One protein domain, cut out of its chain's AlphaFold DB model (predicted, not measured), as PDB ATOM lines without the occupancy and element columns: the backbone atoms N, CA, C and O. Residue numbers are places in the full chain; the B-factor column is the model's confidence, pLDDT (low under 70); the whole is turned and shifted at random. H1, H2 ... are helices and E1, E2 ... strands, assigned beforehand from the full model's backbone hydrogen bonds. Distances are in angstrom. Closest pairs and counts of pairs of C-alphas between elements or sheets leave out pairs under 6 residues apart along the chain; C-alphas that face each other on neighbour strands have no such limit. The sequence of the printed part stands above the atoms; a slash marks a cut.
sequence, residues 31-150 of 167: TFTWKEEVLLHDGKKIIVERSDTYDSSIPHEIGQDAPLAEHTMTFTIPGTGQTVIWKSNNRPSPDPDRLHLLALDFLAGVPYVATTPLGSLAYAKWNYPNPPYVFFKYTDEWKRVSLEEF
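AT A GLANCE: This is residues 31 to 150 of the 167 residues of an uncharacterized protein of Nitrospira sp. SG-bin2 (UniProt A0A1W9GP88). Two strongly twisted sheets of four strands each stand face to face as a sandwich, E1 to E4 in the one and E5 to E8 in the other, with the strands of the two sheets crossed at 33 degrees. A single short helix, H1, sits at the end of E6 and only grazes the second sheet, while the long loop of residues 55 to 67 reaches out beyond one end of the first sheet. The printed part has 120 residues, with eight named strands and one named helix in the order E1 E2 E3 E4 E5 E6 H1 E7 E8, and its class is mostly strand. The sheets run E1 - E2 - E3 - E4 and E5 - E6 - E7 - E8, and both are antiparallel throughout. The whole is compact, with a radius of gyration of the C-alphas of 15.2 A and spans of 46 by 32 by 24 A.

HOW THE PARTS SIT: The first sheet is a meander, each strand the antiparallel neighbour of the one before: E1, residues 31 to 39; E2, residues 45 to 54; E3, residues 68 to 76; and E4, residues 83 to 89. E1 and E2 form a hairpin at 155 degrees, with N 34 and O 50 3.0 A apart, within hydrogen-bond range. E2 and E3 form a hairpin at 157 degrees, with N 51 and O 72 at 2.9 A. E3 and E4 form a hairpin at 168 degrees, with N 73 and O 86 at 2.9 A. E1 and E4 are the edge strands. The second sheet holds E5, residues 99 to 107; E6, residues 110 to 117; E7, residues 134 to 139; and E8, residues 141 to 145. E5 and E6 form a hairpin at 159 degrees, with N 105 and O 112 at 3.0 A. E6 and E7 are antiparallel at 154 degrees, with N 113 and O 136 at 2.9 A. E7 and E8 form a hairpin at 138 degrees, with N 143 and O 137 at 2.9 A. E5, an edge strand, bends by 65 degrees at residue 102. Between the sheets, the closest C-alphas of E4 and E5 are those of Ser 88 and Leu 99, 5.9 A apart. E4 and E8 are near each other, and E4 and E7 are only just apart, at 8.4 A. H1, residues 120 to 125, only grazes the second sheet, with its residues 122 to 125. The closest C-alphas of H1 and E6 are those of Tyr 123 and Pro 117, at 5.5 A. In H1 every O i to N i+4 pair is within hydrogen-bond range.

IN THESE COORDINATES: E1 begins at C-alpha 31, at (-24.361, 31.301, -32.513), and spans 24.7 A. E2, the longest strand by residues, spans 27.9 A, E3 24.3 A and E4 19.6 A. The chain changes sheets at the link from E4 to E5. E5 spans 21.6 A and E6 22.8 A. After H1, E7 spans 16.5 A, and E8 ends at C-alpha 145, at (-41.355, 7.116, -38.909).

THE WHOLE: The two C-alphas farthest apart are those of Ile 62, at (-35.020, 35.403, -14.377), and Gly 79, 47.7 A from each other. The long link is E2 to E3, with 13 residues between them, whose C-alphas lie 16 to 27 A from the mean of all C-alphas. The printed part has no cut. The mean pLDDT of the printed part is 94.1, and no printed residue of this model is under 70.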
ATOM      1  N   THR A  31     -24.500  32.543 -31.763       93.62
ATOM      2  CA  THR A  31     -24.361  31.301 -32.513       93.62
ATOM      3  C   THR A  31     -22.998  30.669 -32.255       93.62
ATOM      4  O   THR A  31     -21.962  31.280 -32.514       93.62
ATOM      5  N   PHE A  32     -23.003  29.417 -31.819       92.94
ATOM      6  CA  PHE A  32     -21.810  28.605 -31.627       92.94
ATOM      7  C   PHE A  32     -21.804  27.487 -32.653       92.94
ATOM      8  O   PHE A  32     -22.798  26.778 -32.792       92.94
ATOM      9  N   THR A  33     -20.681  27.312 -33.344       94.69
ATOM     10  CA  THR A  33     -20.506  26.235 -34.319       94.69
ATOM     11  C   THR A  33     -19.317  25.381 -33.920       94.69
ATOM     12  O   THR A  33     -18.242  25.907 -33.628       94.69
ATOM     13  N   TRP A  34     -19.494  24.064 -33.917       94.69
ATOM     14  CA  TRP A  34     -18.430  23.114 -33.607       94.69
ATOM     15  C   TRP A  34     -18.553  21.851 -34.449       94.69
ATOM     16  O   TRP A  34     -19.593  21.569 -35.042       94.69
ATOM     17  N   LYS A  35     -17.464  21.084 -34.500       96.00
ATOM     18  CA  LYS A  35     -17.452  19.747 -35.090       96.00
ATOM     19  C   LYS A  35     -17.433  18.709 -33.984       96.00
ATOM     20  O   LYS A  35     -16.726  18.879 -32.995       96.00
ATOM     21  N   GLU A  36     -18.192  17.646 -34.173       93.88
ATOM     22  CA  GLU A  36     -18.334  16.554 -33.218       93.88
ATOM     23  C   GLU A  36     -18.131  15.221 -33.933       93.88
ATOM     24  O   GLU A  36     -18.551  15.045 -35.079       93.88
ATOM     25  N   GLU A  37     -17.454  14.292 -33.265       96.00
ATOM     26  CA  GLU A  37     -17.329  12.916 -33.729       96.00
ATOM     27  C   GLU A  37     -18.490  12.089 -33.171       96.00
ATOM     28  O   GLU A  37     -18.604  11.917 -31.961       96.00
ATOM     29  N   VAL A  38     -19.333  11.556 -34.054       96.12
ATOM     30  CA  VAL A  38     -20.479  10.721 -33.682       96.12
ATOM     31  C   VAL A  38     -20.130   9.258 -33.924       96.12
ATOM     32  O   VAL A  38     -19.800   8.873 -35.049       96.12
ATOM     33  N   LEU A  39     -20.207   8.443 -32.869       96.19
ATOM     34  CA  LEU A  39     -20.028   6.992 -32.931       96.19
ATOM     35  C   LEU A  39     -21.337   6.319 -33.366       96.19
ATOM     36  O   LEU A  39     -22.353   6.427 -32.681       96.19
ATOM     37  N   LEU A  40     -21.299   5.617 -34.493       96.94
ATOM     38  CA  LEU A  40     -22.428   4.887 -35.069       96.94
ATOM     39  C   LEU A  40     -22.575   3.492 -34.444       96.94
ATOM     40  O   LEU A  40     -21.627   2.951 -33.866       96.94
ATOM     41  N   HIS A  41     -23.747   2.875 -34.605       96.69
ATOM     42  CA  HIS A  41     -24.045   1.537 -34.082       96.69
ATOM     43  C   HIS A  41     -23.082   0.445 -34.575       96.69
ATOM     44  O   HIS A  41     -22.859  -0.538 -33.869       96.69
ATOM     45  N   ASP A  42     -22.509   0.603 -35.773       95.56
ATOM     46  CA  ASP A  42     -21.576  -0.349 -36.386       95.56
ATOM     47  C   ASP A  42     -20.107  -0.112 -35.979       95.56
ATOM     48  O   ASP A  42     -19.196  -0.756 -36.502       95.56
ATOM     49  N   GLY A  43     -19.866   0.812 -35.044       95.94
ATOM     50  CA  GLY A  43     -18.539   1.172 -34.547       95.94
ATOM     51  C   GLY A  43     -17.778   2.153 -35.441       95.94
ATOM     52  O   GLY A  43     -16.679   2.577 -35.071       95.94
ATOM     53  N   LYS A  44     -18.332   2.548 -36.595       95.81
ATOM     54  CA  LYS A  44     -17.767   3.637 -37.397       95.81
ATOM     55  C   LYS A  44     -18.030   4.979 -36.734       95.81
ATOM     56  O   LYS A  44     -18.898   5.132 -35.882       95.81
ATOM     57  N   LYS A  45     -17.265   5.975 -37.164       96.06
ATOM     58  CA  LYS A  45     -17.378   7.354 -36.705       96.06
ATOM     59  C   LYS A  45     -17.584   8.269 -37.897       96.06
ATOM     60  O   LYS A  45     -17.000   8.036 -38.957       96.06
ATOM     61  N   ILE A  46     -18.377   9.313 -37.709       96.81
ATOM     62  CA  ILE A  46     -18.500  10.414 -38.665       96.81
ATOM     63  C   ILE A  46     -18.237  11.737 -37.961       96.81
ATOM     64  O   ILE A  46     -18.439  11.853 -36.756       96.81
ATOM     65  N   ILE A  47     -17.810  12.737 -38.726       97.31
ATOM     66  CA  ILE A  47     -17.753  14.112 -38.242       97.31
ATOM     67  C   ILE A  47     -19.035  14.818 -38.661       97.31
ATOM     68  O   ILE A  47     -19.365  14.851 -39.848       97.31
ATOM     69  N   VAL A  48     -19.725  15.398 -37.689       97.44
ATOM     70  CA  VAL A  48     -20.864  16.288 -37.911       97.44
ATOM     71  C   VAL A  48     -20.458  17.716 -37.573       97.44
ATOM     72  O   VAL A  48     -19.620  17.941 -36.701       97.44
ATOM     73  N   GLU A  49     -21.043  18.689 -38.258       97.94
ATOM     74  CA  GLU A  49     -20.960  20.098 -37.883       97.94
ATOM     75  C   GLU A  49     -22.269  20.502 -37.213       97.94
ATOM     76  O   GLU A  49     -23.348  20.269 -37.757       97.94
ATOM     77  N   ARG A  50     -22.183  21.092 -36.026       95.50
ATOM     78  CA  ARG A  50     -23.329  21.565 -35.254       95.50
ATOM     79  C   ARG A  50     -23.295  23.071 -35.150       95.50
ATOM     80  O   ARG A  50     -22.219  23.650 -35.037       95.50
ATOM     81  N   SER A  51     -24.470  23.683 -35.163       95.31
ATOM     82  CA  SER A  51     -24.644  25.107 -34.921       95.31
ATOM     83  C   SER A  51     -25.827  25.334 -33.991       95.31
ATOM     84  O   SER A  51     -26.942  24.915 -34.306       95.31
ATOM     85  N   ASP A  52     -25.573  25.994 -32.866       94.38
ATOM     86  CA  ASP A  52     -26.582  26.364 -31.877       94.38
ATOM     87  C   ASP A  52     -26.655  27.881 -31.778       94.38
ATOM     88  O   ASP A  52     -25.662  28.531 -31.458       94.38
ATOM     89  N   THR A  53     -27.839  28.439 -32.019       94.56
ATOM     90  CA  THR A  53     -28.117  29.864 -31.833       94.56
ATOM     91  C   THR A  53     -28.956  30.059 -30.585       94.56
ATOM     92  O   THR A  53     -30.066  29.535 -30.495       94.56
ATOM     93  N   TYR A  54     -28.460  30.867 -29.659       93.06
ATOM     94  CA  TYR A  54     -29.155  31.307 -28.458       93.06
ATOM     95  C   TYR A  54     -29.753  32.700 -28.672       93.06
ATOM     96  O   TYR A  54     -29.208  33.517 -29.420       93.06
ATOM     97  N   ASP A  55     -30.894  32.981 -28.048       91.62
ATOM     98  CA  ASP A  55     -31.590  34.256 -28.230       91.62
ATOM     99  C   ASP A  55     -32.203  34.758 -26.920       91.62
ATOM    100  O   ASP A  55     -33.207  34.234 -26.438       91.62
ATOM    101  N   SER A  56     -31.609  35.815 -26.365       90.12
ATOM    102  CA  SER A  56     -32.047  36.436 -25.112       90.12
ATOM    103  C   SER A  56     -33.377  37.188 -25.227       90.12
ATOM    104  O   SER A  56     -33.948  37.558 -24.204       90.12
ATOM    105  N   SER A  57     -33.902  37.403 -26.438       89.81
ATOM    106  CA  SER A  57     -35.239  37.978 -26.640       89.81
ATOM    107  C   SER A  57     -36.366  36.958 -26.446       89.81
ATOM    108  O   SER A  57     -37.523  37.348 -26.274       89.81
ATOM    109  N   ILE A  58     -36.057  35.655 -26.453       89.19
ATOM    110  CA  ILE A  58     -37.040  34.605 -26.168       89.19
ATOM    111  C   ILE A  58     -37.361  34.628 -24.667       89.19
ATOM    112  O   ILE A  58     -36.430  34.634 -23.861       89.19
ATOM    113  N   PRO A  59     -38.648  34.596 -24.262       88.31
ATOM    114  CA  PRO A  59     -39.015  34.544 -22.852       88.31
ATOM    115  C   PRO A  59     -38.339  33.380 -22.116       88.31
ATOM    116  O   PRO A  59     -38.447  32.225 -22.532       88.31
ATOM    117  N   HIS A  60     -37.667  33.702 -21.014       89.00
ATOM    118  CA  HIS A  60     -36.998  32.772 -20.107       89.00
ATOM    119  C   HIS A  60     -37.126  33.274 -18.667       89.00
ATOM    120  O   HIS A  60     -37.456  34.437 -18.431       89.00
ATOM    121  N   GLU A  61     -36.928  32.381 -17.702       88.50
ATOM    122  CA  GLU A  61     -37.007  32.739 -16.288       88.50
ATOM    123  C   GLU A  61     -35.835  33.642 -15.881       88.50
ATOM    124  O   GLU A  61     -34.736  33.555 -16.430       88.50
ATOM    125  N   ILE A  62     -36.066  34.517 -14.897       85.62
ATOM    126  CA  ILE A  62     -35.020  35.403 -14.377       85.62
ATOM    127  C   ILE A  62     -33.888  34.545 -13.798       85.62
ATOM    128  O   ILE A  62     -34.119  33.735 -12.905       85.62
ATOM    129  N   GLY A  63     -32.666  34.757 -14.290       88.75
ATOM    130  CA  GLY A  63     -31.477  34.005 -13.879       88.75
ATOM    131  C   GLY A  63     -31.170  32.772 -14.734       88.75
ATOM    132  O   GLY A  63     -30.160  32.126 -14.481       88.75
ATOM    133  N   GLN A  64     -31.994  32.454 -15.738       86.50
ATOM    134  CA  GLN A  64     -31.651  31.463 -16.761       86.50
ATOM    135  C   GLN A  64     -30.819  32.097 -17.878       86.50
ATOM    136  O   GLN A  64     -30.968  33.282 -18.184       86.50
ATOM    137  N   ASP A  65     -29.977  31.286 -18.514       88.62
ATOM    138  CA  ASP A  65     -29.309  31.679 -19.749       88.62
ATOM    139  C   ASP A  65     -30.323  31.901 -20.881       88.62
ATOM    140  O   ASP A  65     -31.470  31.438 -20.842       88.62
ATOM    141  N   ALA A  66     -29.875  32.602 -21.924       90.44
ATOM    142  CA  ALA A  66     -30.654  32.768 -23.142       90.44
ATOM    143  C   ALA A  66     -31.101  31.389 -23.672       90.44
ATOM    144  O   ALA A  66     -30.267  30.492 -23.788       90.44
ATOM    145  N   PRO A  67     -32.381  31.191 -24.032       90.81
ATOM    146  CA  PRO A  67     -32.839  29.925 -24.591       90.81
ATOM    147  C   PRO A  67     -32.169  29.587 -25.922       90.81
ATOM    148  O   PRO A  67     -31.921  30.466 -26.752       90.81
ATOM    149  N   LEU A  68     -31.971  28.289 -26.166       91.56
ATOM    150  CA  LEU A  68     -31.622  27.768 -27.485       91.56
ATOM    151  C   LEU A  68     -32.771  28.070 -28.453       91.56
ATOM    152  O   LEU A  68     -33.867  27.534 -28.303       91.56
ATOM    153  N   ALA A  69     -32.525  28.924 -29.440       92.50
ATOM    154  CA  ALA A  69     -33.493  29.364 -30.438       92.50
ATOM    155  C   ALA A  69     -33.487  28.477 -31.685       92.50
ATOM    156  O   ALA A  69     -34.535  28.244 -32.284       92.50
ATOM    157  N   GLU A  70     -32.322  27.975 -32.078       93.75
ATOM    158  CA  GLU A  70     -32.160  27.127 -33.255       93.75
ATOM    159  C   GLU A  70     -31.013  26.147 -33.034       93.75
ATOM    160  O   GLU A  70     -29.974  26.518 -32.496       93.75
ATOM    161  N   HIS A  71     -31.217  24.908 -33.470       94.19
ATOM    162  CA  HIS A  71     -30.194  23.877 -33.520       94.19
ATOM    163  C   HIS A  71     -30.111  23.323 -34.943       94.19
ATOM    164  O   HIS A  71     -31.127  22.913 -35.509       94.19
ATOM    165  N   THR A  72     -28.907  23.273 -35.502       96.31
ATOM    166  CA  THR A  72     -28.623  22.656 -36.799       96.31
ATOM    167  C   THR A  72     -27.523  21.612 -36.653       96.31
ATOM    168  O   THR A  72     -26.544  21.830 -35.942       96.31
ATOM    169  N   MET A  73     -27.664  20.489 -37.355       97.06
ATOM    170  CA  MET A  73     -26.622  19.481 -37.517       97.06
ATOM    171  C   MET A  73     -26.478  19.125 -38.996       97.06
ATOM    172  O   MET A  73     -27.424  18.660 -39.632       97.06
ATOM    173  N   THR A  74     -25.273  19.307 -39.520       98.38
ATOM    174  CA  THR A  74     -24.903  19.041 -40.907       98.38
ATOM    175  C   THR A  74     -23.935  17.871 -40.956       98.38
ATOM    176  O   THR A  74     -22.948  17.833 -40.222       98.38
ATOM    177  N   PHE A  75     -24.198  16.912 -41.836       98.06
ATOM    178  CA  PHE A  75     -23.358  15.732 -42.003       98.06
ATOM    179  C   PHE A  75     -23.397  15.235 -43.444       98.06
ATOM    180  O   PHE A  75     -24.304  15.557 -44.208       98.06
ATOM    181  N   THR A  76     -22.411  14.426 -43.814       97.94
ATOM    182  CA  THR A  76     -22.354  13.782 -45.128       97.94
ATOM    183  C   THR A  76     -22.691  12.305 -44.985       97.94
ATOM    184  O   THR A  76     -22.136  11.627 -44.121       97.94
ATOM    185  N   ILE A  77     -23.581  11.792 -45.836       96.81
ATOM    186  CA  ILE A  77     -23.921  10.369 -45.862       96.81
ATOM    187  C   ILE A  77     -22.676   9.569 -46.289       96.81
ATOM    188  O   ILE A  77     -22.117   9.829 -47.367       96.81
ATOM    189  N   PRO A  78     -22.228   8.588 -45.480       95.12
ATOM    190  CA  PRO A  78     -21.062   7.782 -45.810       95.12
ATOM    191  C   PRO A  78     -21.199   7.105 -47.179       95.12
ATOM    192  O   PRO A  78     -22.181   6.423 -47.458       95.12
ATOM    193  N   GLY A  79     -20.193   7.282 -48.036       94.00
ATOM    194  CA  GLY A  79     -20.117   6.627 -49.345       94.00
ATOM    195  C   GLY A  79     -20.874   7.310 -50.489       94.00
ATOM    196  O   GLY A  79     -20.655   6.922 -51.632       94.00
ATOM    197  N   THR A  80     -21.703   8.331 -50.236       95.25
ATOM    198  CA  THR A  80     -22.432   9.041 -51.312       95.25
ATOM    199  C   THR A  80     -21.916  10.456 -51.567       95.25
ATOM    200  O   THR A  80     -22.092  10.983 -52.661       95.25
ATOM    201  N   GLY A  81     -21.294  11.091 -50.566       93.06
ATOM    202  CA  GLY A  81     -20.899  12.502 -50.641       93.06
ATOM    203  C   GLY A  81     -22.070  13.487 -50.514       93.06
ATOM    204  O   GLY A  81     -21.855  14.696 -50.568       93.06
ATOM    205  N   GLN A  82     -23.299  12.999 -50.318       96.81
ATOM    206  CA  GLN A  82     -24.478  13.836 -50.120       96.81
ATOM    207  C   GLN A  82     -24.460  14.470 -48.729       96.81
ATOM    208  O   GLN A  82     -24.401  13.763 -47.724       96.81
ATOM    209  N   THR A  83     -24.561  15.796 -48.672       97.81
ATOM    210  CA  THR A  83     -24.715  16.540 -47.417       97.81
ATOM    211  C   THR A  83     -26.188  16.652 -47.038       97.81
ATOM    212  O   THR A  83     -27.021  17.015 -47.866       97.81
ATOM    213  N   VAL A  84     -26.491  16.366 -45.776       98.25
ATOM    214  CA  VAL A  84     -27.825  16.426 -45.177       98.25
ATOM    215  C   VAL A  84     -27.785  17.359 -43.975       98.25
ATOM    216  O   VAL A  84     -26.791  17.419 -43.249       98.25
ATOM    217  N   ILE A  85     -28.879  18.092 -43.772       98.06
ATOM    218  CA  ILE A  85     -29.043  19.036 -42.669       98.06
ATOM    219  C   ILE A  85     -30.271  18.627 -41.859       98.06
ATOM    220  O   ILE A  85     -31.382  18.585 -42.386       98.06
ATOM    221  N   TRP A  86     -30.075  18.345 -40.575       97.56
ATOM    222  CA  TRP A  86     -31.146  18.335 -39.583       97.56
ATOM    223  C   TRP A  86     -31.253  19.726 -38.959       97.56
ATOM    224  O   TRP A  86     -30.240  20.305 -38.571       97.56
ATOM    225  N   LYS A  87     -32.472  20.259 -38.842       95.88
ATOM    226  CA  LYS A  87     -32.728  21.573 -38.247       95.88
ATOM    227  C   LYS A  87     -33.909  21.494 -37.288       95.88
ATOM    228  O   LYS A  87     -34.956  20.960 -37.636       95.88
ATOM    229  N   SER A  88     -33.746  22.077 -36.106       93.50
ATOM    230  CA  SER A  88     -34.795  22.242 -35.106       93.50
ATOM    231  C   SER A  88     -34.933  23.718 -34.752       93.50
ATOM    232  O   SER A  88     -33.970  24.360 -34.326       93.50
ATOM    233  N   ASN A  89     -36.131  24.265 -34.955       91.94
ATOM    234  CA  ASN A  89     -36.462  25.635 -34.581       91.94
ATOM    235  C   ASN A  89     -37.166  25.634 -33.223       91.94
ATOM    236  O   ASN A  89     -38.239  25.044 -33.061       91.94
ATOM    237  N   ASN A  90     -36.548  26.308 -32.258       89.88
ATOM    238  CA  ASN A  90     -37.014  26.397 -30.883       89.88
ATOM    239  C   ASN A  90     -37.657  27.737 -30.526       89.88
ATOM    240  O   ASN A  90     -38.098  27.928 -29.389       89.88
ATOM    241  N   ARG A  91     -37.755  28.654 -31.492       89.56
ATOM    242  CA  ARG A  91     -38.424  29.939 -31.302       89.56
ATOM    243  C   ARG A  91     -39.908  29.731 -30.972       89.56
ATOM    244  O   ARG A  91     -40.528  28.797 -31.492       89.56
ATOM    245  N   PRO A  92     -40.502  30.596 -30.132       86.31
ATOM    246  CA  PRO A  92     -41.934  30.558 -29.870       86.31
ATOM    247  C   PRO A  92     -42.739  30.614 -31.173       86.31
ATOM    248  O   PRO A  92     -42.543  31.498 -32.004       86.31
ATOM    249  N   SER A  93     -43.646  29.659 -31.340       85.94
ATOM    250  CA  SER A  93     -44.552  29.544 -32.481       85.94
ATOM    251  C   SER A  93     -45.860  28.912 -31.996       85.94
ATOM    252  O   SER A  93     -45.810  28.104 -31.063       85.94
ATOM    253  N   PRO A  94     -47.017  29.233 -32.606       81.50
ATOM    254  CA  PRO A  94     -48.266  28.516 -32.353       81.50
ATOM    255  C   PRO A  94     -48.191  27.015 -32.674       81.50
ATOM    256  O   PRO A  94     -48.945  26.242 -32.094       81.50
ATOM    257  N   ASP A  95     -47.281  26.609 -33.566       79.44
ATOM    258  CA  ASP A  95     -47.075  25.213 -33.971       79.44
ATOM    259  C   ASP A  95     -45.577  24.834 -33.935       79.44
ATOM    260  O   ASP A  95     -44.921  24.713 -34.975       79.44
ATOM    261  N   PRO A  96     -44.967  24.720 -32.742       81.94
ATOM    262  CA  PRO A  96     -43.519  24.609 -32.621       81.94
ATOM    263  C   PRO A  96     -43.028  23.181 -32.891       81.94
ATOM    264  O   PRO A  96     -43.437  22.254 -32.195       81.94
ATOM    265  N   ASP A  97     -42.101  23.003 -33.841       87.06
ATOM    266  CA  ASP A  97     -41.443  21.704 -34.060       87.06
ATOM    267  C   ASP A  97     -40.632  21.280 -32.833       87.06
ATOM    268  O   ASP A  97     -40.830  20.175 -32.348       87.06
ATOM    269  N   ARG A  98     -39.784  22.164 -32.288       91.69
ATOM    270  CA  ARG A  98     -39.133  22.031 -30.969       91.69
ATOM    271  C   ARG A  98     -38.741  20.601 -30.589       91.69
ATOM    272  O   ARG A  98     -39.278  20.014 -29.650       91.69
ATOM    273  N   LEU A  99     -37.776  20.059 -31.322       94.25
ATOM    274  CA  LEU A  99     -37.225  18.727 -31.101       94.25
ATOM    275  C   LEU A  99     -35.775  18.823 -30.626       94.25
ATOM    276  O   LEU A  99     -34.944  19.466 -31.271       94.25
ATOM    277  N   HIS A 100     -35.455  18.160 -29.519       93.75
ATOM    278  CA  HIS A 100     -34.078  17.930 -29.099       93.75
ATOM    279  C   HIS A 100     -33.548  16.669 -29.775       93.75
ATOM    280  O   HIS A 100     -34.154  15.605 -29.659       93.75
ATOM    281  N   LEU A 101     -32.442  16.798 -30.504       94.81
ATOM    282  CA  LEU A 101     -31.797  15.687 -31.192       94.81
ATOM    283  C   LEU A 101     -31.051  14.803 -30.185       94.81
ATOM    284  O   LEU A 101     -30.296  15.320 -29.372       94.81
ATOM    285  N   LEU A 102     -31.265  13.489 -30.256       95.25
ATOM    286  CA  LEU A 102     -30.671  12.506 -29.342       95.25
ATOM    287  C   LEU A 102     -29.713  11.549 -30.054       95.25
ATOM    288  O   LEU A 102     -28.709  11.123 -29.479       95.25
ATOM    289  N   ALA A 103     -30.039  11.176 -31.291       96.31
ATOM    290  CA  ALA A 103     -29.241  10.233 -32.056       96.31
ATOM    291  C   ALA A 103     -29.214  10.572 -33.543       96.31
ATOM    292  O   ALA A 103     -30.209  11.055 -34.088       96.31
ATOM    293  N   LEU A 104     -28.091  10.247 -34.178       97.75
ATOM    294  CA  LEU A 104     -27.911  10.168 -35.623       97.75
ATOM    295  C   LEU A 104     -27.274   8.824 -35.945       97.75
ATOM    296  O   LEU A 104     -26.211   8.498 -35.416       97.75
ATOM    297  N   ASP A 105     -27.884   8.070 -36.849       97.94
ATOM    298  CA  ASP A 105     -27.292   6.830 -37.333       97.94
ATOM    299  C   ASP A 105     -27.757   6.498 -38.755       97.94
ATOM    300  O   ASP A 105     -28.575   7.208 -39.342       97.94
ATOM    301  N   PHE A 106     -27.202   5.439 -39.337       97.75
ATOM    302  CA  PHE A 106     -27.431   5.050 -40.719       97.75
ATOM    303  C   PHE A 106     -27.756   3.567 -40.799       97.75
ATOM    304  O   PHE A 106     -27.000   2.734 -40.311       97.75
ATOM    305  N   LEU A 107     -28.832   3.215 -41.498       96.94
ATOM    306  CA  LEU A 107     -29.111   1.827 -41.861       96.94
ATOM    307  C   LEU A 107     -29.157   1.714 -43.378       96.94
ATOM    308  O   LEU A 107     -29.921   2.423 -44.027       96.94
ATOM    309  N   ALA A 108     -28.318   0.843 -43.946       94.31
ATOM    310  CA  ALA A 108     -28.217   0.644 -45.394       94.31
ATOM    311  C   ALA A 108     -28.037   1.960 -46.193       94.31
ATOM    312  O   ALA A 108     -28.610   2.133 -47.265       94.31
ATOM    313  N   GLY A 109     -27.252   2.904 -45.656       95.06
ATOM    314  CA  GLY A 109     -26.992   4.206 -46.285       95.06
ATOM    315  C   GLY A 109     -28.095   5.254 -46.092       95.06
ATOM    316  O   GLY A 109     -27.932   6.382 -46.545       95.06
ATOM    317  N   VAL A 110     -29.184   4.920 -45.395       97.56
ATOM    318  CA  VAL A 110     -30.273   5.850 -45.080       97.56
ATOM    319  C   VAL A 110     -30.035   6.468 -43.700       97.56
ATOM    320  O   VAL A 110     -29.918   5.709 -42.737       97.56
ATOM    321  N   PRO A 111     -29.972   7.806 -43.575       98.19
ATOM    322  CA  PRO A 111     -29.874   8.483 -42.286       98.19
ATOM    323  C   PRO A 111     -31.178   8.397 -41.495       98.19
ATOM    324  O   PRO A 111     -32.265   8.586 -42.046       98.19
ATOM    325  N   TYR A 112     -31.048   8.210 -40.188       98.56
ATOM    326  CA  TYR A 112     -32.129   8.259 -39.216       98.56
ATOM    327  C   TYR A 112     -31.747   9.170 -38.059       98.56
ATOM    328  O   TYR A 112     -30.584   9.229 -37.658       98.56
ATOM    329  N   VAL A 113     -32.746   9.834 -37.483       98.00
ATOM    330  CA  VAL A 113     -32.583  10.583 -36.239       98.00
ATOM    331  C   VAL A 113     -33.653  10.209 -35.226       98.00
ATOM    332  O   VAL A 113     -34.820  10.005 -35.574       98.00
ATOM    333  N   ALA A 114     -33.244  10.152 -33.960       97.44
ATOM    334  CA  ALA A 114     -34.147  10.103 -32.819       97.44
ATOM    335  C   ALA A 114     -34.145  11.459 -32.123       97.44
ATOM    336  O   ALA A 114     -33.092  12.069 -31.923       97.44
ATOM    337  N   THR A 115     -35.326  11.917 -31.728       97.00
ATOM    338  CA  THR A 115     -35.503  13.207 -31.063       97.00
ATOM    339  C   THR A 115     -36.511  13.112 -29.928       97.00
ATOM    340  O   THR A 115     -37.249  12.132 -29.846       97.00
ATOM    341  N   THR A 116     -36.577  14.131 -29.072       95.38
ATOM    342  CA  THR A 116     -37.635  14.275 -28.063       95.38
ATOM    343  C   THR A 116     -38.252  15.682 -28.102       95.38
ATOM    344  O   THR A 116     -37.515  16.652 -28.315       95.38
ATOM    345  N   PRO A 117     -39.581  15.838 -27.934       95.38
ATOM    346  CA  PRO A 117     -40.216  17.153 -27.892       95.38
ATOM    347  C   PRO A 117     -39.762  18.006 -26.698       95.38
ATOM    348  O   PRO A 117     -39.634  17.519 -25.574       95.38
ATOM    349  N   LEU A 118     -39.583  19.310 -26.925       90.94
ATOM    350  CA  LEU A 118     -39.225  20.294 -25.902       90.94
ATOM    351  C   LEU A 118     -40.428  21.165 -25.510       90.94
ATOM    352  O   LEU A 118     -40.792  22.115 -26.206       90.94
ATOM    353  N   GLY A 119     -41.002  20.876 -24.341       88.38
ATOM    354  CA  GLY A 119     -42.104  21.639 -23.747       88.38
ATOM    355  C   GLY A 119     -43.497  21.206 -24.219       88.38
ATOM    356  O   GLY A 119     -43.664  20.566 -25.255       88.38
ATOM    357  N   SER A 120     -44.523  21.557 -23.440       89.88
ATOM    358  CA  SER A 120     -45.895  21.041 -23.589       89.88
ATOM    359  C   SER A 120     -46.519  21.273 -24.970       89.88
ATOM    360  O   SER A 120     -47.221  20.396 -25.466       89.88
ATOM    361  N   LEU A 121     -46.243  22.414 -25.613       91.00
ATOM    362  CA  LEU A 121     -46.740  22.713 -26.962       91.00
ATOM    363  C   LEU A 121     -46.147  21.776 -28.021       91.00
ATOM    364  O   LEU A 121     -46.873  21.300 -28.889       91.00
ATOM    365  N   ALA A 122     -44.851  21.462 -27.923       93.31
ATOM    366  CA  ALA A 122     -44.207  20.505 -28.818       93.31
ATOM    367  C   ALA A 122     -44.767  19.093 -28.584       93.31
ATOM    368  O   ALA A 122     -45.102  18.390 -29.531       93.31
ATOM    369  N   TYR A 123     -44.952  18.696 -27.319       94.81
ATOM    370  CA  TYR A 123     -45.613  17.427 -26.992       94.81
ATOM    371  C   TYR A 123     -47.014  17.333 -27.603       94.81
ATOM    372  O   TYR A 123     -47.342  16.305 -28.192       94.81
ATOM    373  N   ALA A 124     -47.814  18.398 -27.517       94.12
ATOM    374  CA  ALA A 124     -49.135  18.444 -28.133       94.12
ATOM    375  C   ALA A 124     -49.059  18.292 -29.663       94.12
ATOM    376  O   ALA A 124     -49.752  17.440 -30.218       94.12
ATOM    377  N   LYS A 125     -48.166  19.039 -30.334       93.19
ATOM    378  CA  LYS A 125     -47.930  18.941 -31.788       93.19
ATOM    379  C   LYS A 125     -47.594  17.516 -32.227       93.19
ATOM    380  O   LYS A 125     -48.142  17.007 -33.202       93.19
ATOM    381  N   TRP A 126     -46.703  16.853 -31.494       95.00
ATOM    382  CA  TRP A 126     -46.231  15.508 -31.828       95.00
ATOM    383  C   TRP A 126     -47.139  14.379 -31.318       95.00
ATOM    384  O   TRP A 126     -46.787  13.205 -31.473       95.00
ATOM    385  N   ASN A 127     -48.327  14.726 -30.805       94.62
ATOM    386  CA  ASN A 127     -49.361  13.819 -30.307       94.62
ATOM    387  C   ASN A 127     -48.932  12.999 -29.080       94.62
ATOM    388  O   ASN A 127     -49.155  11.793 -29.031       94.62
ATOM    389  N   TYR A 128     -48.298  13.660 -28.106       94.81
ATOM    390  CA  TYR A 128     -47.892  13.096 -26.813       94.81
ATOM    391  C   TYR A 128     -47.242  11.705 -26.941       94.81
ATOM    392  O   TYR A 128     -47.776  10.727 -26.413       94.81
ATOM    393  N   PRO A 129     -46.117  11.592 -27.675       94.62
ATOM    394  CA  PRO A 129     -45.489  10.300 -27.927       94.62
ATOM    395  C   PRO A 129     -45.136   9.589 -26.610       94.62
ATOM    396  O   PRO A 129     -44.678  10.221 -25.656       94.62
ATOM    397  N   ASN A 130     -45.352   8.272 -26.565       93.06
ATOM    398  CA  ASN A 130     -44.992   7.409 -25.440       93.06
ATOM    399  C   ASN A 130     -44.399   6.082 -25.965       93.06
ATOM    400  O   ASN A 130     -45.156   5.290 -26.528       93.06
ATOM    401  N   PRO A 131     -43.085   5.816 -25.812       92.00
ATOM    402  CA  PRO A 131     -42.072   6.659 -25.158       92.00
ATOM    403  C   PRO A 131     -41.906   8.028 -25.852       92.00
ATOM    404  O   PRO A 131     -42.330   8.163 -27.001       92.00
ATOM    405  N   PRO A 132     -41.324   9.053 -25.192       94.62
ATOM    406  CA  PRO A 132     -41.356  10.453 -25.642       94.62
ATOM    407  C   PRO A 132     -40.377  10.751 -26.789       94.62
ATOM    408  O   PRO A 132     -39.616  11.721 -26.746       94.62
ATOM    409  N   TYR A 133     -40.393   9.911 -27.821       95.88
ATOM    410  CA  TYR A 133     -39.524   9.991 -28.980       95.88
ATOM    411  C   TYR A 133     -40.300  10.307 -30.254       95.88
ATOM    412  O   TYR A 133     -41.417   9.835 -30.474       95.88
ATOM    413  N   VAL A 134     -39.666  11.091 -31.120       97.50
ATOM    414  CA  VAL A 134     -40.111  11.325 -32.492       97.50
ATOM    415  C   VAL A 134     -38.957  10.958 -33.413       97.50
ATOM    416  O   VAL A 134     -37.844  11.471 -33.265       97.50
ATOM    417  N   PHE A 135     -39.222  10.043 -34.337       98.00
ATOM    418  CA  PHE A 135     -38.215   9.449 -35.204       98.00
ATOM    419  C   PHE A 135     -38.378   9.931 -36.632       98.00
ATOM    420  O   PHE A 135     -39.502  10.096 -37.111       98.00
ATOM    421  N   PHE A 136     -37.258  10.103 -37.327       98.44
ATOM    422  CA  PHE A 136     -37.255  10.475 -38.735       98.44
ATOM    423  C   PHE A 136     -36.240   9.650 -39.512       98.44
ATOM    424  O   PHE A 136     -35.191   9.287 -38.982       98.44
ATOM    425  N   LYS A 137     -36.542   9.415 -40.789       98.25
ATOM    426  CA  LYS A 137     -35.601   8.913 -41.795       98.25
ATOM    427  C   LYS A 137     -35.477   9.913 -42.934       98.25
ATOM    428  O   LYS A 137     -36.436  10.627 -43.228       98.25
ATOM    429  N   TYR A 138     -34.319   9.954 -43.579       98.31
ATOM    430  CA  TYR A 138     -34.077  10.852 -44.704       98.31
ATOM    431  C   TYR A 138     -34.152  10.105 -46.043       98.31
ATOM    432  O   TYR A 138     -33.312   9.258 -46.340       98.31
ATOM    433  N   THR A 139     -35.159  10.436 -46.858       94.25
ATOM    434  CA  THR A 139     -35.331   9.963 -48.246       94.25
ATOM    435  C   THR A 139     -35.658  11.189 -49.102       94.25
ATOM    436  O   THR A 139     -36.832  11.507 -49.287       94.25
ATOM    437  N   ASP A 140     -34.641  11.959 -49.488       94.06
ATOM    438  CA  ASP A 140     -34.720  13.311 -50.090       94.06
ATOM    439  C   ASP A 140     -35.164  14.427 -49.128       94.06
ATOM    440  O   ASP A 140     -34.635  15.541 -49.157       94.06
ATOM    441  N   GLU A 141     -36.076  14.110 -48.217       96.94
ATOM    442  CA  GLU A 141     -36.524  14.958 -47.115       96.94
ATOM    443  C   GLU A 141     -36.653  14.139 -45.824       96.94
ATOM    444  O   GLU A 141     -36.695  12.902 -45.847       96.94
ATOM    445  N   TRP A 142     -36.720  14.829 -44.686       97.81
ATOM    446  CA  TRP A 142     -36.978  14.195 -43.398       97.81
ATOM    447  C   TRP A 142     -38.435  13.755 -43.302       97.81
ATOM    448  O   TRP A 142     -39.348  14.577 -43.333       97.81
ATOM    449  N   LYS A 143     -38.652  12.452 -43.134       97.88
ATOM    450  CA  LYS A 143     -39.981  11.861 -42.979       97.88
ATOM    451  C   LYS A 143     -40.096  11.208 -41.619       97.88
ATOM    452  O   LYS A 143     -39.225  10.424 -41.241       97.88
ATOM    453  N   ARG A 144     -41.175  11.521 -40.899       97.00
ATOM    454  CA  ARG A 144     -41.490  10.873 -39.623       97.00
ATOM    455  C   ARG A 144     -41.681   9.374 -39.851       97.00
ATOM    456  O   ARG A 144     -42.329   8.981 -40.818       97.00
ATOM    457  N   VAL A 145     -41.148   8.567 -38.943       97.81
ATOM    458  CA  VAL A 145     -41.355   7.116 -38.909       97.81
ATOM    459  C   VAL A 145     -41.906   6.683 -37.559       97.81
ATOM    460  O   VAL A 145     -41.820   7.411 -36.566       97.81
ATOM    461  N   SER A 146     -42.529   5.511 -37.553       96.31
ATOM    462  CA  SER A 146     -43.008   4.850 -36.341       96.31
ATOM    463  C   SER A 146     -41.849   4.307 -35.493       96.31
ATOM    464  O   SER A 146     -40.704   4.260 -35.949       96.31
ATOM    465  N   LEU A 147     -42.135   3.908 -34.248       94.62
ATOM    466  CA  LEU A 147     -41.147   3.228 -33.404       94.62
ATOM    467  C   LEU A 147     -40.771   1.869 -34.010       94.62
ATOM    468  O   LEU A 147     -39.610   1.490 -33.981       94.62
ATOM    469  N   GLU A 148     -41.745   1.175 -34.599       94.81
ATOM    470  CA  GLU A 148     -41.583  -0.131 -35.239       94.81
ATOM    471  C   GLU A 148     -40.680  -0.069 -36.482       94.81
ATOM    472  O   GLU A 148     -40.005  -1.040 -36.812       94.81
ATOM    473  N   GLU A 149     -40.659   1.070 -37.178       96.06
ATOM    474  CA  GLU A 149     -39.754   1.318 -38.306       96.06
ATOM    475  C   GLU A 149     -38.359   1.793 -37.880       96.06
ATOM    476  O   GLU A 149     -37.434   1.766 -38.698       96.06
ATOM    477  N   PHE A 150     -38.196   2.285 -36.651       97.38
ATOM    478  CA  PHE A 150     -36.921   2.818 -36.193       97.38
ATOM    479  C   PHE A 150     -35.961   1.671 -35.827       97.38
ATOM    480  O   PHE A 150     -36.341   0.790 -35.056       97.38
TER     481      PHE A 150